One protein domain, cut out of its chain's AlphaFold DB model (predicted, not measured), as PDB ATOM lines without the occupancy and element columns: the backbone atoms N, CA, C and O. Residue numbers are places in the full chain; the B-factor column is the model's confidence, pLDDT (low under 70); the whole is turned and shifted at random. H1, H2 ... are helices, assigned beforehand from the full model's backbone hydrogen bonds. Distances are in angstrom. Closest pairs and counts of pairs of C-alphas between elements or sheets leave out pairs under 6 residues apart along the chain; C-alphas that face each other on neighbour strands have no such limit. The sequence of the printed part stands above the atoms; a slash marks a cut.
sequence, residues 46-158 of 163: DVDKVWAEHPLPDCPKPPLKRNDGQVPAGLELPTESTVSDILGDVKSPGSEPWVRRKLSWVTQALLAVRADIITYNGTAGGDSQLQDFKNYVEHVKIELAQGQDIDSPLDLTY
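This is residues 46 to 158 of the 163 residues of an uncharacterized protein of Mycobacteroides abscessus subsp. abscessus (UniProt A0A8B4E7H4). A long helical hairpin, H3 and H4 running side by side in opposite ways, makes the body and its longest axis; the short helices H1 and H2 pack along one side of it, and the small H5 sits beside H4 on another side. Between H1 and H2 a long loop, residues 52 to 79, runs along H3 towards the end where H3 and H4 are joined and then folds back to H2. The printed part has 113 residues with five named helices, H1 to H5 in order along the chain, and no named strand; its class is all helix. It is compact, with a radius of gyration of the C-alphas of 13.9 A, and elongated, spanning 41 by 26 by 26 A.

H1 is residues 47 to 51, beginning at C-alpha 47 (291.286, 277.210, 371.152). H2 is residues 80 to 87, 10.6 A from first to last C-alpha. H3, residues 96 to 119, is the longest helix at 34.7 A, from C-alpha 96 (287.862, 285.130, 369.716) to C-alpha 119 (268.496, 256.656, 374.050). H4 is residues 124 to 146, 34.0 A long. H5 is residues 154 to 157, ending at C-alpha 157 (273.383, 267.298, 361.019).

H4 is the hub, touching three other helices. H3 and H4 form a helical hairpin: they touch at a shallow tilt of 5 degrees, opposite ways, and their closest C-alphas, those of Ile 117 and Gly 126, are 4.5 A apart. With residues 134 to 141 alone H4 touches H2, the same way at a steep tilt of 51 degrees; the closest C-alphas are Leu 87 and Lys 141, 5.5 A. H2 is close to H3 but not clearly touching, with the closest C-alphas, Glu 80 and Leu 110, 7.9 A apart. H1 touches H2, closest at the C-alphas of Asp 48 and Ser 84, 6.9 A, and touches H3 along its residues 99 to 103 alone, closest at the C-alphas of Val 50 and Arg 100, 6.3 A. H4 and H5 only just touch, with 3 pairs of C-alphas within 8 A, the closest Tyr 136 and Leu 154 at 6.1 A. H5 is apart from H1, H2 and H3. Every O i to N i+4 pair is within hydrogen-bond range in H1, H2, H3 and H4; H5 is too short for such a pair.

The two C-alphas farthest apart, those of Ala 73 and Pro 93, are 41.8 A apart. The printed part has no cut. The link from H1 to H2, 28 residues, is long, and the link from H3 to H4 is tight. The mean pLDDT of the printed part is 88.9; residues 62 to 70 are under 70.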
ATOM      1  N   ASP A  46     293.890 281.018 371.330       97.88
ATOM      2  CA  ASP A  46     294.109 279.708 371.928       97.88
ATOM      3  C   ASP A  46     292.780 278.951 372.061       97.88
ATOM      4  O   ASP A  46     291.960 279.290 372.914       97.88
ATOM      5  N   VAL A  47     292.553 277.953 371.200       98.31
ATOM      6  CA  VAL A  47     291.286 277.210 371.152       98.31
ATOM      7  C   VAL A  47     291.050 276.418 372.434       98.31
ATOM      8  O   VAL A  47     289.936 276.457 372.950       98.31
ATOM      9  N   ASP A  48     292.074 275.756 372.977       97.69
ATOM     10  CA  ASP A  48     291.953 274.958 374.205       97.69
ATOM     11  C   ASP A  48     291.546 275.838 375.393       97.69
ATOM     12  O   ASP A  48     290.651 275.503 376.167       97.69
ATOM     13  N   LYS A  49     292.105 277.053 375.460       97.88
ATOM     14  CA  LYS A  49     291.719 278.037 376.475       97.88
ATOM     15  C   LYS A  49     290.243 278.431 376.376       97.88
ATOM     16  O   LYS A  49     289.580 278.533 377.404       97.88
ATOM     17  N   VAL A  50     289.726 278.674 375.169       98.12
ATOM     18  CA  VAL A  50     288.302 279.006 374.986       98.12
ATOM     19  C   VAL A  50     287.425 277.781 375.265       98.12
ATOM     20  O   VAL A  50     286.361 277.913 375.867       98.12
ATOM     21  N   TRP A  51     287.875 276.584 374.875       97.88
ATOM     22  CA  TRP A  51     287.160 275.329 375.108       97.88
ATOM     23  C   TRP A  51     287.032 274.984 376.593       97.88
ATOM     24  O   TRP A  51     285.975 274.509 377.006       97.88
ATOM     25  N   ALA A  52     288.044 275.292 377.408       97.06
ATOM     26  CA  ALA A  52     288.026 275.080 378.857       97.06
ATOM     27  C   ALA A  52     286.880 275.816 379.578       97.06
ATOM     28  O   ALA A  52     286.485 275.441 380.681       97.06
ATOM     29  N   GLU A  53     286.320 276.858 378.961       96.69
ATOM     30  CA  GLU A  53     285.156 277.573 379.490       96.69
ATOM     31  C   GLU A  53     283.822 276.893 379.137       96.69
ATOM     32  O   GLU A  53     282.782 277.276 379.671       96.69
ATOM     33  N   HIS A  54     283.842 275.885 378.256       93.44
ATOM     34  CA  HIS A  54     282.678 275.165 377.736       93.44
ATOM     35  C   HIS A  54     281.553 276.119 377.308       93.44
ATOM     36  O   HIS A  54     280.466 276.092 377.906       93.44
ATOM     37  N   PRO A  55     281.823 277.011 376.329       94.62
ATOM     38  CA  PRO A  55     280.889 278.061 375.956       94.62
ATOM     39  C   PRO A  55     279.548 277.456 375.543       94.62
ATOM     40  O   PRO A  55     279.493 276.436 374.865       94.62
ATOM     41  N   LEU A  56     278.457 278.091 375.954       90.12
ATOM     42  CA  LEU A  56     277.112 277.708 375.531       90.12
ATOM     43  C   LEU A  56     276.673 278.582 374.358       90.12
ATOM     44  O   LEU A  56     277.073 279.748 374.298       90.12
ATOM     45  N   PRO A  57     275.893 278.036 373.414       86.56
ATOM     46  CA  PRO A  57     275.438 278.812 372.272       86.56
ATOM     47  C   PRO A  57     274.400 279.839 372.718       86.56
ATOM     48  O   PRO A  57     273.689 279.631 373.701       86.56
ATOM     49  N   ASP A  58     274.282 280.924 371.953       84.81
ATOM     50  CA  ASP A  58     273.347 282.021 372.238       84.81
ATOM     51  C   ASP A  58     271.884 281.535 372.332       84.81
ATOM     52  O   ASP A  58     271.093 282.064 373.115       84.81
ATOM     53  N   CYS A  59     271.527 280.495 371.568       82.12
ATOM     54  CA  CYS A  59     270.204 279.867 371.572       82.12
ATOM     55  C   CYS A  59     270.338 278.363 371.836       82.12
ATOM     56  O   CYS A  59     270.357 277.567 370.893       82.12
ATOM     57  N   PRO A  60     270.469 277.950 373.104       80.31
ATOM     58  CA  PRO A  60     270.789 276.574 373.414       80.31
ATOM     59  C   PRO A  60     269.557 275.679 373.245       80.31
ATOM     60  O   PRO A  60     268.490 275.935 373.810       80.31
ATOM     61  N   LYS A  61     269.698 274.624 372.439       74.75
ATOM     62  CA  LYS A  61     268.613 273.679 372.151       74.75
ATOM     63  C   LYS A  61     268.519 272.625 373.261       74.75
ATOM     64  O   LYS A  61     269.530 272.008 373.598       74.75
ATOM     65  N   PRO A  62     267.331 272.390 373.849       66.88
ATOM     66  CA  PRO A  62     267.135 271.274 374.765       66.88
ATOM     67  C   PRO A  62     267.410 269.919 374.085       66.88
ATOM     68  O   PRO A  62     267.132 269.786 372.893       66.88
ATOM     69  N   PRO A  63     267.854 268.893 374.838       62.81
ATOM     70  CA  PRO A  63     268.077 268.897 376.284       62.81
ATOM     71  C   PRO A  63     269.488 269.376 376.680       62.81
ATOM     72  O   PRO A  63     270.491 268.745 376.372       62.81
ATOM     73  N   LEU A  64     269.563 270.439 377.487       61.22
ATOM     74  CA  LEU A  64     270.816 270.932 378.078       61.22
ATOM     75  C   LEU A  64     271.089 270.248 379.418       61.22
ATOM     76  O   LEU A  64     271.195 270.899 380.455       61.22
ATOM     77  N   LYS A  65     271.123 268.918 379.437       65.88
ATOM     78  CA  LYS A  65     271.574 268.203 380.632       65.88
ATOM     79  C   LYS A  65     273.030 267.855 380.420       65.88
ATOM     80  O   LYS A  65     273.340 267.059 379.542       65.88
ATOM     81  N   ARG A  66     273.921 268.408 381.244       64.50
ATOM     82  CA  ARG A  66     275.338 268.020 381.288       64.50
ATOM     83  C   ARG A  66     275.484 266.657 381.985       64.50
ATOM     84  O   ARG A  66     276.301 266.493 382.866       64.50
ATOM     85  N   ASN A  67     274.652 265.685 381.594       57.66
ATOM     86  CA  ASN A  67     274.511 264.344 382.165       57.66
ATOM     87  C   ASN A  67     274.780 264.250 383.670       57.66
ATOM     88  O   ASN A  67     275.602 263.460 384.123       57.66
ATOM     89  N   ASP A  68     273.972 264.955 384.451       53.62
ATOM     90  CA  ASP A  68     273.846 264.703 385.892       53.62
ATOM     91  C   ASP A  68     273.055 263.395 386.164       53.62
ATOM     92  O   ASP A  68     272.684 263.088 387.295       53.62
ATOM     93  N   GLY A  69     272.728 262.642 385.105       57.25
ATOM     94  CA  GLY A  69     272.011 261.375 385.143       57.25
ATOM     95  C   GLY A  69     272.955 260.176 385.183       57.25
ATOM     96  O   GLY A  69     274.074 260.211 384.677       57.25
ATOM     97  N   GLN A  70     272.480 259.087 385.779       64.00
ATOM     98  CA  GLN A  70     273.223 257.838 385.891       64.00
ATOM     99  C   GLN A  70     273.471 257.241 384.496       64.00
ATOM    100  O   GLN A  70     272.535 256.809 383.824       64.00
ATOM    101  N   VAL A  71     274.733 257.229 384.056       72.69
ATOM    102  CA  VAL A  71     275.148 256.553 382.820       72.69
ATOM    103  C   VAL A  71     274.935 255.042 383.002       72.69
ATOM    104  O   VAL A  71     275.389 254.496 384.015       72.69
ATOM    105  N   PRO A  72     274.233 254.353 382.080       75.81
ATOM    106  CA  PRO A  72     274.099 252.901 382.127       75.81
ATOM    107  C   PRO A  72     275.462 252.205 382.241       75.81
ATOM    108  O   PRO A  72     276.432 252.609 381.600       75.81
ATOM    109  N   ALA A  73     275.545 251.149 383.054       78.25
ATOM    110  CA  ALA A  73     276.795 250.418 383.243       78.25
ATOM    111  C   ALA A  73     277.318 249.860 381.906       78.25
ATOM    112  O   ALA A  73     276.568 249.230 381.163       78.25
ATOM    113  N   GLY A  74     278.604 250.082 381.623       78.69
ATOM    114  CA  GLY A  74     279.256 249.632 380.390       78.69
ATOM    115  C   GLY A  74     279.081 250.558 379.180       78.69
ATOM    116  O   GLY A  74     279.584 250.220 378.114       78.69
ATOM    117  N   LEU A  75     278.408 251.705 379.330       80.00
ATOM    118  CA  LEU A  75     278.275 252.707 378.274       80.00
ATOM    119  C   LEU A  75     279.320 253.815 378.455       80.00
ATOM    120  O   LEU A  75     279.305 254.534 379.454       80.00
ATOM    121  N   GLU A  76     280.216 253.964 377.482       82.12
ATOM    122  CA  GLU A  76     281.149 255.088 377.422       82.12
ATOM    123  C   GLU A  76     280.513 256.226 376.623       82.12
ATOM    124  O   GLU A  76     280.042 256.036 375.502       82.12
ATOM    125  N   LEU A  77     280.466 257.415 377.216       88.81
ATOM    126  CA  LEU A  77     279.924 258.606 376.576       88.81
ATOM    127  C   LEU A  77     281.069 259.545 376.206       88.81
ATOM    128  O   LEU A  77     282.010 259.666 376.995       88.81
ATOM    129  N   PRO A  78     280.978 260.267 375.074       91.75
ATOM    130  CA  PRO A  78     281.935 261.320 374.794       91.75
ATOM    131  C   PRO A  78     281.886 262.357 375.919       91.75
ATOM    132  O   PRO A  78     280.823 262.664 376.476       91.75
ATOM    133  N   THR A  79     283.058 262.873 376.263       93.12
ATOM    134  CA  THR A  79     283.241 263.897 377.294       93.12
ATOM    135  C   THR A  79     283.896 265.127 376.688       93.12
ATOM    136  O   THR A  79     284.303 265.146 375.528       93.12
ATOM    137  N   GLU A  80     284.050 266.156 377.505       94.44
ATOM    138  CA  GLU A  80     284.831 267.334 377.179       94.44
ATOM    139  C   GLU A  80     286.284 266.974 376.815       94.44
ATOM    140  O   GLU A  80     286.845 267.588 375.909       94.44
ATOM    141  N   SER A  81     286.852 265.923 377.428       95.44
ATOM    142  CA  SER A  81     288.178 265.396 377.071       95.44
ATOM    143  C   SER A  81     288.203 264.808 375.664       95.44
ATOM    144  O   SER A  81     289.171 265.012 374.947       95.44
ATOM    145  N   THR A  82     287.130 264.133 375.231       95.94
ATOM    146  CA  THR A  82     287.031 263.615 373.856       95.94
ATOM    147  C   THR A  82     287.144 264.744 372.834       95.94
ATOM    148  O   THR A  82     287.760 264.562 371.789       95.94
ATOM    149  N   VAL A  83     286.566 265.910 373.133       97.69
ATOM    150  CA  VAL A  83     286.680 267.099 372.281       97.69
ATOM    151  C   VAL A  83     288.094 267.678 372.345       97.69
ATOM    152  O   VAL A  83     288.677 267.932 371.296       97.69
ATOM    153  N   SER A  84     288.671 267.832 373.544       97.94
ATOM    154  CA  SER A  84     290.050 268.318 373.720       97.94
ATOM    155  C   SER A  84     291.073 267.466 372.965       97.94
ATOM    156  O   SER A  84     291.944 268.016 372.297       97.94
ATOM    157  N   ASP A  85     290.938 266.139 373.006       98.12
ATOM    158  CA  ASP A  85     291.840 265.212 372.312       98.12
ATOM    159  C   ASP A  85     291.814 265.409 370.787       98.12
ATOM    160  O   ASP A  85     292.837 265.268 370.118       98.12
ATOM    161  N   ILE A  86     290.646 265.751 370.230       98.38
ATOM    162  CA  ILE A  86     290.476 265.996 368.793       98.38
ATOM    163  C   ILE A  86     290.992 267.386 368.423       98.38
ATOM    164  O   ILE A  86     291.779 267.512 367.480       98.38
ATOM    165  N   LEU A  87     290.578 268.420 369.167       98.06
ATOM    166  CA  LEU A  87     290.992 269.805 368.926       98.06
ATOM    167  C   LEU A  87     292.512 269.969 369.051       98.06
ATOM    168  O   LEU A  87     293.107 270.693 368.255       98.06
ATOM    169  N   GLY A  88     293.147 269.271 369.992       96.56
ATOM    170  CA  GLY A  88     294.587 269.344 370.218       96.56
ATOM    171  C   GLY A  88     295.046 270.754 370.600       96.56
ATOM    172  O   GLY A  88     294.380 271.469 371.342       96.56
ATOM    173  N   ASP A  89     296.197 271.177 370.080       96.62
ATOM    174  CA  ASP A  89     296.839 272.457 370.393       96.62
ATOM    175  C   ASP A  89     296.502 273.589 369.403       96.62
ATOM    176  O   ASP A  89     297.212 274.601 369.363       96.62
ATOM    177  N   VAL A  90     295.414 273.449 368.629       97.88
ATOM    178  CA  VAL A  90     295.026 274.397 367.570       97.88
ATOM    179  C   VAL A  90     295.030 275.841 368.073       97.88
ATOM    180  O   VAL A  90     294.476 276.189 369.120       97.88
ATOM    181  N   LYS A  91     295.643 276.710 367.268       98.06
ATOM    182  CA  LYS A  91     295.564 278.163 367.405       98.06
ATOM    183  C   LYS A  91     294.824 278.718 366.200       98.06
ATOM    184  O   LYS A  91     295.174 278.402 365.066       98.06
ATOM    185  N   SER A  92     293.803 279.530 366.448       97.94
ATOM    186  CA  SER A  92     292.932 280.030 365.389       97.94
ATOM    187  C   SER A  92     293.332 281.435 364.939       97.94
ATOM    188  O   SER A  92     293.516 282.310 365.790       97.94
ATOM    189  N   PRO A  93     293.414 281.702 363.623       97.12
ATOM    190  CA  PRO A  93     293.466 283.057 363.097       97.12
ATOM    191  C   PRO A  93     292.071 283.708 363.034       97.12
ATOM    192  O   PRO A  93     291.956 284.834 362.563       97.12
ATOM    193  N   GLY A  94     291.006 283.044 363.487       95.94
ATOM    194  CA  GLY A  94     289.692 283.660 363.650       95.94
ATOM    195  C   GLY A  94     289.649 284.620 364.843       95.94
ATOM    196  O   GLY A  94     290.504 284.597 365.728       95.94
ATOM    197  N   SER A  95     288.624 285.474 364.894       96.50
ATOM    198  CA  SER A  95     288.382 286.316 366.077       96.50
ATOM    199  C   SER A  95     287.936 285.469 367.277       96.50
ATOM    200  O   SER A  95     287.208 284.491 367.097       96.50
ATOM    201  N   GLU A  96     288.295 285.857 368.507       96.31
ATOM    202  CA  GLU A  96     287.862 285.130 369.716       96.31
ATOM    203  C   GLU A  96     286.329 284.963 369.801       96.31
ATOM    204  O   GLU A  96     285.883 283.853 370.096       96.31
ATOM    205  N   PRO A  97     285.493 285.975 369.475       96.12
ATOM    206  CA  PRO A  97     284.043 285.790 369.435       96.12
ATOM    207  C   PRO A  97     283.576 284.714 368.444       96.12
ATOM    208  O   PRO A  97     282.636 283.981 368.743       96.12
ATOM    209  N   TRP A  98     284.222 284.598 367.280       95.88
ATOM    210  CA  TRP A  98     283.898 283.555 366.299       95.88
ATOM    211  C   TRP A  98     284.331 282.168 366.796       95.88
ATOM    212  O   TRP A  98     283.518 281.247 366.780       95.88
ATOM    213  N   VAL A  99     285.544 282.038 367.351       97.75
ATOM    214  CA  VAL A  99     286.031 280.783 367.961       97.75
ATOM    215  C   VAL A  99     285.096 280.323 369.078       97.75
ATOM    216  O   VAL A  99     284.671 279.169 369.111       97.75
ATOM    217  N   ARG A 100     284.722 281.238 369.978       97.69
ATOM    218  CA  ARG A 100     283.794 280.960 371.077       97.69
ATOM    219  C   ARG A 100     282.440 280.481 370.567       97.69
ATOM    220  O   ARG A 100     281.884 279.548 371.138       97.69
ATOM    221  N   ARG A 101     281.926 281.087 369.493       95.69
ATOM    222  CA  ARG A 101     280.666 280.674 368.869       95.69
ATOM    223  C   ARG A 101     280.760 279.265 368.278       95.69
ATOM    224  O   ARG A 101     279.899 278.451 368.593       95.69
ATOM    225  N   LYS A 102     281.818 278.942 367.531       95.12
ATOM    226  CA  LYS A 102     282.050 277.583 367.004       95.12
ATOM    227  C   LYS A 102     282.081 276.535 368.114       95.12
ATOM    228  O   LYS A 102     281.315 275.576 368.110       95.12
ATOM    229  N   LEU A 103     282.883 276.781 369.147       97.25
ATOM    230  CA  LEU A 103     282.987 275.884 370.301       97.25
ATOM    231  C   LEU A 103     281.679 275.770 371.097       97.25
ATOM    232  O   LEU A 103     281.439 274.772 371.780       97.25
ATOM    233  N   SER A 104     280.803 276.765 370.994       95.12
ATOM    234  CA  SER A 104     279.489 276.700 371.617       95.12
ATOM    235  C   SER A 104     278.557 275.692 370.945       95.12
ATOM    236  O   SER A 104     277.832 274.962 371.627       95.12
ATOM    237  N   TRP A 105     278.640 275.566 369.619       94.25
ATOM    238  CA  TRP A 105     277.917 274.542 368.871       94.25
ATOM    239  C   TRP A 105     278.475 273.148 369.148       94.25
ATOM    240  O   TRP A 105     277.693 272.229 369.382       94.25
ATOM    241  N   VAL A 106     279.800 273.011 369.289       95.50
ATOM    242  CA  VAL A 106     280.435 271.760 369.747       95.50
ATOM    243  C   VAL A 106     279.929 271.339 371.127       95.50
ATOM    244  O   VAL A 106     279.589 270.173 371.326       95.50
ATOM    245  N   THR A 107     279.804 272.277 372.070       94.19
ATOM    246  CA  THR A 107     279.233 271.986 373.396       94.19
ATOM    247  C   THR A 107     277.798 271.476 373.278       94.19
ATOM    248  O   THR A 107     277.445 270.478 373.904       94.19
ATOM    249  N   GLN A 108     276.961 272.110 372.454       91.62
ATOM    250  CA  GLN A 108     275.587 271.652 372.239       91.62
ATOM    251  C   GLN A 108     275.532 270.262 371.595       91.62
ATOM    252  O   GLN A 108     274.782 269.405 372.064       91.62
ATOM    253  N   ALA A 109     276.332 270.027 370.555       92.62
ATOM    254  CA  ALA A 109     276.417 268.741 369.875       92.62
ATOM    255  C   ALA A 109     276.866 267.628 370.834       92.62
ATOM    256  O   ALA A 109     276.255 266.563 370.855       92.62
ATOM    257  N   LEU A 110     277.854 267.899 371.695       92.88
ATOM    258  CA  LEU A 110     278.301 266.968 372.731       92.88
ATOM    259  C   LEU A 110     277.143 266.563 373.651       92.88
ATOM    260  O   LEU A 110     276.953 265.380 373.927       92.88
ATOM    261  N   LEU A 111     276.355 267.528 374.128       89.56
ATOM    262  CA  LEU A 111     275.219 267.246 375.008       89.56
ATOM    263  C   LEU A 111     274.122 266.437 374.302       89.56
ATOM    264  O   LEU A 111     273.607 265.483 374.886       89.56
ATOM    265  N   ALA A 112     273.803 266.778 373.052       88.75
ATOM    266  CA  ALA A 112     272.807 266.066 372.254       88.75
ATOM    267  C   ALA A 112     273.227 264.612 371.989       88.75
ATOM    268  O   ALA A 112     272.497 263.684 372.327       88.75
ATOM    269  N   VAL A 113     274.454 264.405 371.509       90.62
ATOM    270  CA  VAL A 113     275.001 263.076 371.199       90.62
ATOM    271  C   VAL A 113     275.039 262.191 372.438       90.62
ATOM    272  O   VAL A 113     274.710 261.009 372.375       90.62
ATOM    273  N   ARG A 114     275.384 262.750 373.601       90.12
ATOM    274  CA  ARG A 114     275.341 262.001 374.861       90.12
ATOM    275  C   ARG A 114     273.927 261.523 375.202       90.12
ATOM    276  O   ARG A 114     273.778 260.397 375.673       90.12
ATOM    277  N   ALA A 115     272.906 262.348 374.978       86.38
ATOM    278  CA  ALA A 115     271.512 261.961 375.189       86.38
ATOM    279  C   ALA A 115     271.053 260.898 374.175       86.38
ATOM    280  O   ALA A 115     270.364 259.943 374.551       86.38
ATOM    281  N   ASP A 116     271.484 261.013 372.920       87.12
ATOM    282  CA  ASP A 116     271.146 260.064 371.860       87.12
ATOM    283  C   ASP A 116     271.804 258.700 372.087       87.12
ATOM    284  O   ASP A 116     271.127 257.677 372.016       87.12
ATOM    285  N   ILE A 117     273.084 258.651 372.471       87.62
ATOM    286  CA  ILE A 117     273.774 257.391 372.800       87.62
ATOM    287  C   ILE A 117     273.074 256.664 373.958       87.62
ATOM    288  O   ILE A 117     272.915 255.445 373.914       87.62
ATOM    289  N   ILE A 118     272.597 257.393 374.974       86.06
ATOM    290  CA  ILE A 118     271.792 256.804 376.058       86.06
ATOM    291  C   ILE A 118     270.461 256.264 375.514       86.06
ATOM    292  O   ILE A 118     270.056 255.159 375.876       86.06
ATOM    293  N   THR A 119     269.792 257.023 374.645       85.06
ATOM    294  CA  THR A 119     268.496 256.656 374.050       85.06
ATOM    295  C   THR A 119     268.595 255.403 373.177       85.06
ATOM    296  O   THR A 119     267.711 254.549 373.222       85.06
ATOM    297  N   TYR A 120     269.684 255.265 372.421       83.19
ATOM    298  CA  TYR A 120     269.932 254.158 371.492       83.19
ATOM    299  C   TYR A 120     270.870 253.080 372.055       83.19
ATOM    300  O   TYR A 120     271.392 252.257 371.295       83.19
ATOM    301  N   ASN A 121     271.084 253.070 373.373       81.75
ATOM    302  CA  ASN A 121     271.984 252.138 374.041       81.75
ATOM    303  C   ASN A 121     271.666 250.672 373.679       81.75
ATOM    304  O   ASN A 121     270.508 250.253 373.661       81.75
ATOM    305  N   GLY A 122     272.709 249.884 373.408       73.75
ATOM    306  CA  GLY A 122     272.591 248.479 373.008       73.75
ATOM    307  C   GLY A 122     272.220 248.256 371.537       73.75
ATOM    308  O   GLY A 122     271.935 247.122 371.153       73.75
ATOM    309  N   THR A 123     272.233 249.304 370.705       81.25
ATOM    310  CA  THR A 123     272.032 249.219 369.249       81.25
ATOM    311  C   THR A 123     273.242 249.764 368.487       81.25
ATOM    312  O   THR A 123     273.993 250.581 369.015       81.25
ATOM    313  N   ALA A 124     273.389 249.391 367.209       77.62
ATOM    314  CA  ALA A 124     274.407 249.970 366.321       77.62
ATOM    315  C   ALA A 124     274.262 251.498 366.135       77.62
ATOM    316  O   ALA A 124     275.210 252.154 365.712       77.62
ATOM    317  N   GLY A 125     273.093 252.063 366.465       77.12
ATOM    318  CA  GLY A 125     272.846 253.500 366.405       77.12
ATOM    319  C   GLY A 125     273.676 254.303 367.411       77.12
ATOM    320  O   GLY A 125     274.029 255.434 367.117       77.12
ATOM    321  N   GLY A 126     274.039 253.737 368.569       78.56
ATOM    322  CA  GLY A 126     274.883 254.437 369.548       78.56
ATOM    323  C   GLY A 126     276.308 254.675 369.034       78.56
ATOM    324  O   GLY A 126     276.821 255.790 369.107       78.56
ATOM    325  N   ASP A 127     276.919 253.647 368.441       80.75
ATOM    326  CA  ASP A 127     278.286 253.730 367.911       80.75
ATOM    327  C   ASP A 127     278.382 254.706 366.731       80.75
ATOM    328  O   ASP A 127     279.348 255.468 366.639       80.75
ATOM    329  N   SER A 128     277.372 254.732 365.851       86.38
ATOM    330  CA  SER A 128     277.336 255.689 364.740       86.38
ATOM    331  C   SER A 128     277.248 257.136 365.230       86.38
ATOM    332  O   SER A 128     277.979 257.979 364.725       86.38
ATOM    333  N   GLN A 129     276.448 257.415 366.271       88.50
ATOM    334  CA  GLN A 129     276.332 258.764 366.847       88.50
ATOM    335  C   GLN A 129     277.670 259.279 367.393       88.50
ATOM    336  O   GLN A 129     278.019 260.443 367.203       88.50
ATOM    337  N   LEU A 130     278.451 258.409 368.045       90.06
ATOM    338  CA  LEU A 130     279.777 258.783 368.535       90.06
ATOM    339  C   LEU A 130     280.742 259.101 367.386       90.06
ATOM    340  O   LEU A 130     281.509 260.058 367.484       90.06
ATOM    341  N   GLN A 131     280.739 258.302 366.318       92.25
ATOM    342  CA  GLN A 131     281.640 258.530 365.185       92.25
ATOM    343  C   GLN A 131     281.273 259.792 364.403       92.25
ATOM    344  O   GLN A 131     282.160 260.584 364.092       92.25
ATOM    345  N   ASP A 132     279.986 260.029 364.158       93.38
ATOM    346  CA  ASP A 132     279.516 261.240 363.479       93.38
ATOM    347  C   ASP A 132     279.867 262.501 364.277       93.38
ATOM    348  O   ASP A 132     280.349 263.482 363.710       93.38
ATOM    349  N   PHE A 133     279.757 262.440 365.608       94.81
ATOM    350  CA  PHE A 133     280.191 263.527 366.478       94.81
ATOM    351  C   PHE A 133     281.695 263.793 366.377       94.81
ATOM    352  O   PHE A 133     282.111 264.942 366.250       94.81
ATOM    353  N   LYS A 134     282.531 262.747 366.396       96.44
ATOM    354  CA  LYS A 134     283.987 262.906 366.239       96.44
ATOM    355  C   LYS A 134     284.342 263.524 364.886       96.44
ATOM    356  O   LYS A 134     285.197 264.405 364.836       96.44
ATOM    357  N   ASN A 135     283.658 263.111 363.817       96.81
ATOM    358  CA  ASN A 135     283.827 263.692 362.485       96.81
ATOM    359  C   ASN A 135     283.451 265.179 362.463       96.81
ATOM    360  O   ASN A 135     284.159 265.977 361.852       96.81
ATOM    361  N   TYR A 136     282.376 265.565 363.158       96.88
ATOM    362  CA  TYR A 136     281.990 266.966 363.314       96.88
ATOM    363  C   TYR A 136     283.041 267.782 364.083       96.88
ATOM    364  O   TYR A 136     283.426 268.857 363.636       96.88
ATOM    365  N   VAL A 137     283.593 267.262 365.184       97.94
ATOM    366  CA  VAL A 137     284.651 267.973 365.927       97.94
ATOM    367  C   VAL A 137     285.929 268.123 365.087       97.94
ATOM    368  O   VAL A 137     286.551 269.183 365.117       97.94
ATOM    369  N   GLU A 138     286.312 267.111 364.301       98.25
ATOM    370  CA  GLU A 138     287.460 267.216 363.384       98.25
ATOM    371  C   GLU A 138     287.192 268.232 362.262       98.25
ATOM    372  O   GLU A 138     288.091 268.973 361.869       98.25
ATOM    373  N   HIS A 139     285.951 268.327 361.784       97.12
ATOM    374  CA  HIS A 139     285.555 269.372 360.849       97.12
ATOM    375  C   HIS A 139     285.737 270.774 361.459       97.12
ATOM    376  O   HIS A 139     286.479 271.588 360.906       97.12
ATOM    377  N   VAL A 140     285.173 271.015 362.647       97.56
ATOM    378  CA  VAL A 140     285.307 272.297 363.361       97.56
ATOM    379  C   VAL A 140     286.772 272.623 363.654       97.56
ATOM    380  O   VAL A 140     287.197 273.770 363.536       97.56
ATOM    381  N   LYS A 141     287.602 271.632 363.985       98.31
ATOM    382  CA  LYS A 141     289.050 271.820 364.155       98.31
ATOM    383  C   LYS A 141     289.714 272.391 362.897       98.31
ATOM    384  O   LYS A 141     290.565 273.276 363.012       98.31
ATOM    385  N   ILE A 142     289.341 271.910 361.709       98.19
ATOM    386  CA  ILE A 142     289.872 272.409 360.432       98.19
ATOM    387  C   ILE A 142     289.441 273.861 360.211       98.19
ATOM    388  O   ILE A 142     290.280 274.693 359.860       98.19
ATOM    389  N   GLU A 143     288.173 274.183 360.454       97.94
ATOM    390  CA  GLU A 143     287.670 275.559 360.374       97.94
ATOM    391  C   GLU A 143     288.415 276.477 361.342       97.94
ATOM    392  O   GLU A 143     288.908 277.534 360.954       97.94
ATOM    393  N   LEU A 144     288.576 276.049 362.598       98.38
ATOM    394  CA  LEU A 144     289.305 276.785 363.627       98.38
ATOM    395  C   LEU A 144     290.752 277.043 363.205       98.38
ATOM    396  O   LEU A 144     291.224 278.168 363.352       98.38
ATOM    397  N   ALA A 145     291.442 276.052 362.638       98.12
ATOM    398  CA  ALA A 145     292.805 276.216 362.134       98.12
ATOM    399  C   ALA A 145     292.893 277.188 360.942       98.12
ATOM    400  O   ALA A 145     293.908 277.866 360.775       98.12
ATOM    401  N   GLN A 146     291.837 277.291 360.129       97.25
ATOM    402  CA  GLN A 146     291.762 278.223 358.996       97.25
ATOM    403  C   GLN A 146     291.189 279.598 359.372       97.25
ATOM    404  O   GLN A 146     291.388 280.562 358.635       97.25
ATOM    405  N   GLY A 147     290.514 279.709 360.519       96.81
ATOM    406  CA  GLY A 147     289.845 280.924 360.989       96.81
ATOM    407  C   GLY A 147     288.639 281.338 360.147       96.81
ATOM    408  O   GLY A 147     288.332 282.529 360.091       96.81
ATOM    409  N   GLN A 148     287.997 280.388 359.467       95.56
ATOM    410  CA  GLN A 148     286.837 280.626 358.611       95.56
ATOM    411  C   GLN A 148     285.957 279.378 358.529       95.56
ATOM    412  O   GLN A 148     286.444 278.266 358.734       95.56
ATOM    413  N   ASP A 149     284.688 279.587 358.189       94.88
ATOM    414  CA  ASP A 149     283.729 278.506 357.974       94.88
ATOM    415  C   ASP A 149     284.051 277.747 356.676       94.88
ATOM    416  O   ASP A 149     284.516 278.339 355.692       94.88
ATOM    417  N   ILE A 150     283.810 276.438 356.670       92.81
ATOM    418  CA  ILE A 150     284.016 275.567 355.511       92.81
ATOM    419  C   ILE A 150     282.760 274.727 355.332       92.81
ATOM    420  O   ILE A 150     282.423 273.951 356.208       92.81
ATOM    421  N   ASP A 151     282.112 274.810 354.171       90.69
ATOM    422  CA  ASP A 151     280.880 274.055 353.934       90.69
ATOM    423  C   ASP A 151     281.072 272.542 354.141       90.69
ATOM    424  O   ASP A 151     281.892 271.899 353.471       90.69
ATOM    425  N   SER A 152     280.250 271.957 355.014       89.38
ATOM    426  CA  SER A 152     280.204 270.520 355.249       89.38
ATOM    427  C   SER A 152     278.766 270.007 355.351       89.38
ATOM    428  O   SER A 152     277.913 270.620 355.991       89.38
ATOM    429  N   PRO A 153     278.454 268.818 354.796       87.75
ATOM    430  CA  PRO A 153     277.186 268.150 355.083       87.75
ATOM    431  C   PRO A 153     276.962 267.889 356.581       87.75
ATOM    432  O   PRO A 153     275.814 267.747 356.997       87.75
ATOM    433  N   LEU A 154     278.031 267.836 357.388       86.50
ATOM    434  CA  LEU A 154     277.938 267.664 358.841       86.50
ATOM    435  C   LEU A 154     277.257 268.857 359.523       86.50
ATOM    436  O   LEU A 154     276.590 268.652 360.533       86.50
ATOM    437  N   ASP A 155     277.323 270.055 358.943       81.44
ATOM    438  CA  ASP A 155     276.697 271.263 359.503       81.44
ATOM    439  C   ASP A 155     275.169 271.214 359.387       81.44
ATOM    440  O   ASP A 155     274.447 271.884 360.123       81.44
ATOM    441  N   LEU A 156     274.645 270.388 358.475       79.75
ATOM    442  CA  LEU A 156     273.211 270.106 358.389       79.75
ATOM    443  C   LEU A 156     272.759 269.164 359.511       79.75
ATOM    444  O   LEU A 156     271.634 269.276 359.995       79.75
ATOM    445  N   THR A 157     273.630 268.237 359.916       80.19
ATOM    446  CA  THR A 157     273.383 267.298 361.019       80.19
ATOM    447  C   THR A 157     273.577 267.972 362.378       80.19
ATOM    448  O   THR A 157     272.794 267.733 363.297       80.19
ATOM    449  N   TYR A 158     274.570 268.854 362.489       82.00
ATOM    450  CA  TYR A 158     274.910 269.623 363.682       82.00
ATOM    451  C   TYR A 158     274.729 271.121 363.403       82.00
ATOM    452  O   TYR A 158     275.702 271.825 363.152       82.00
TER     453      TYR A 158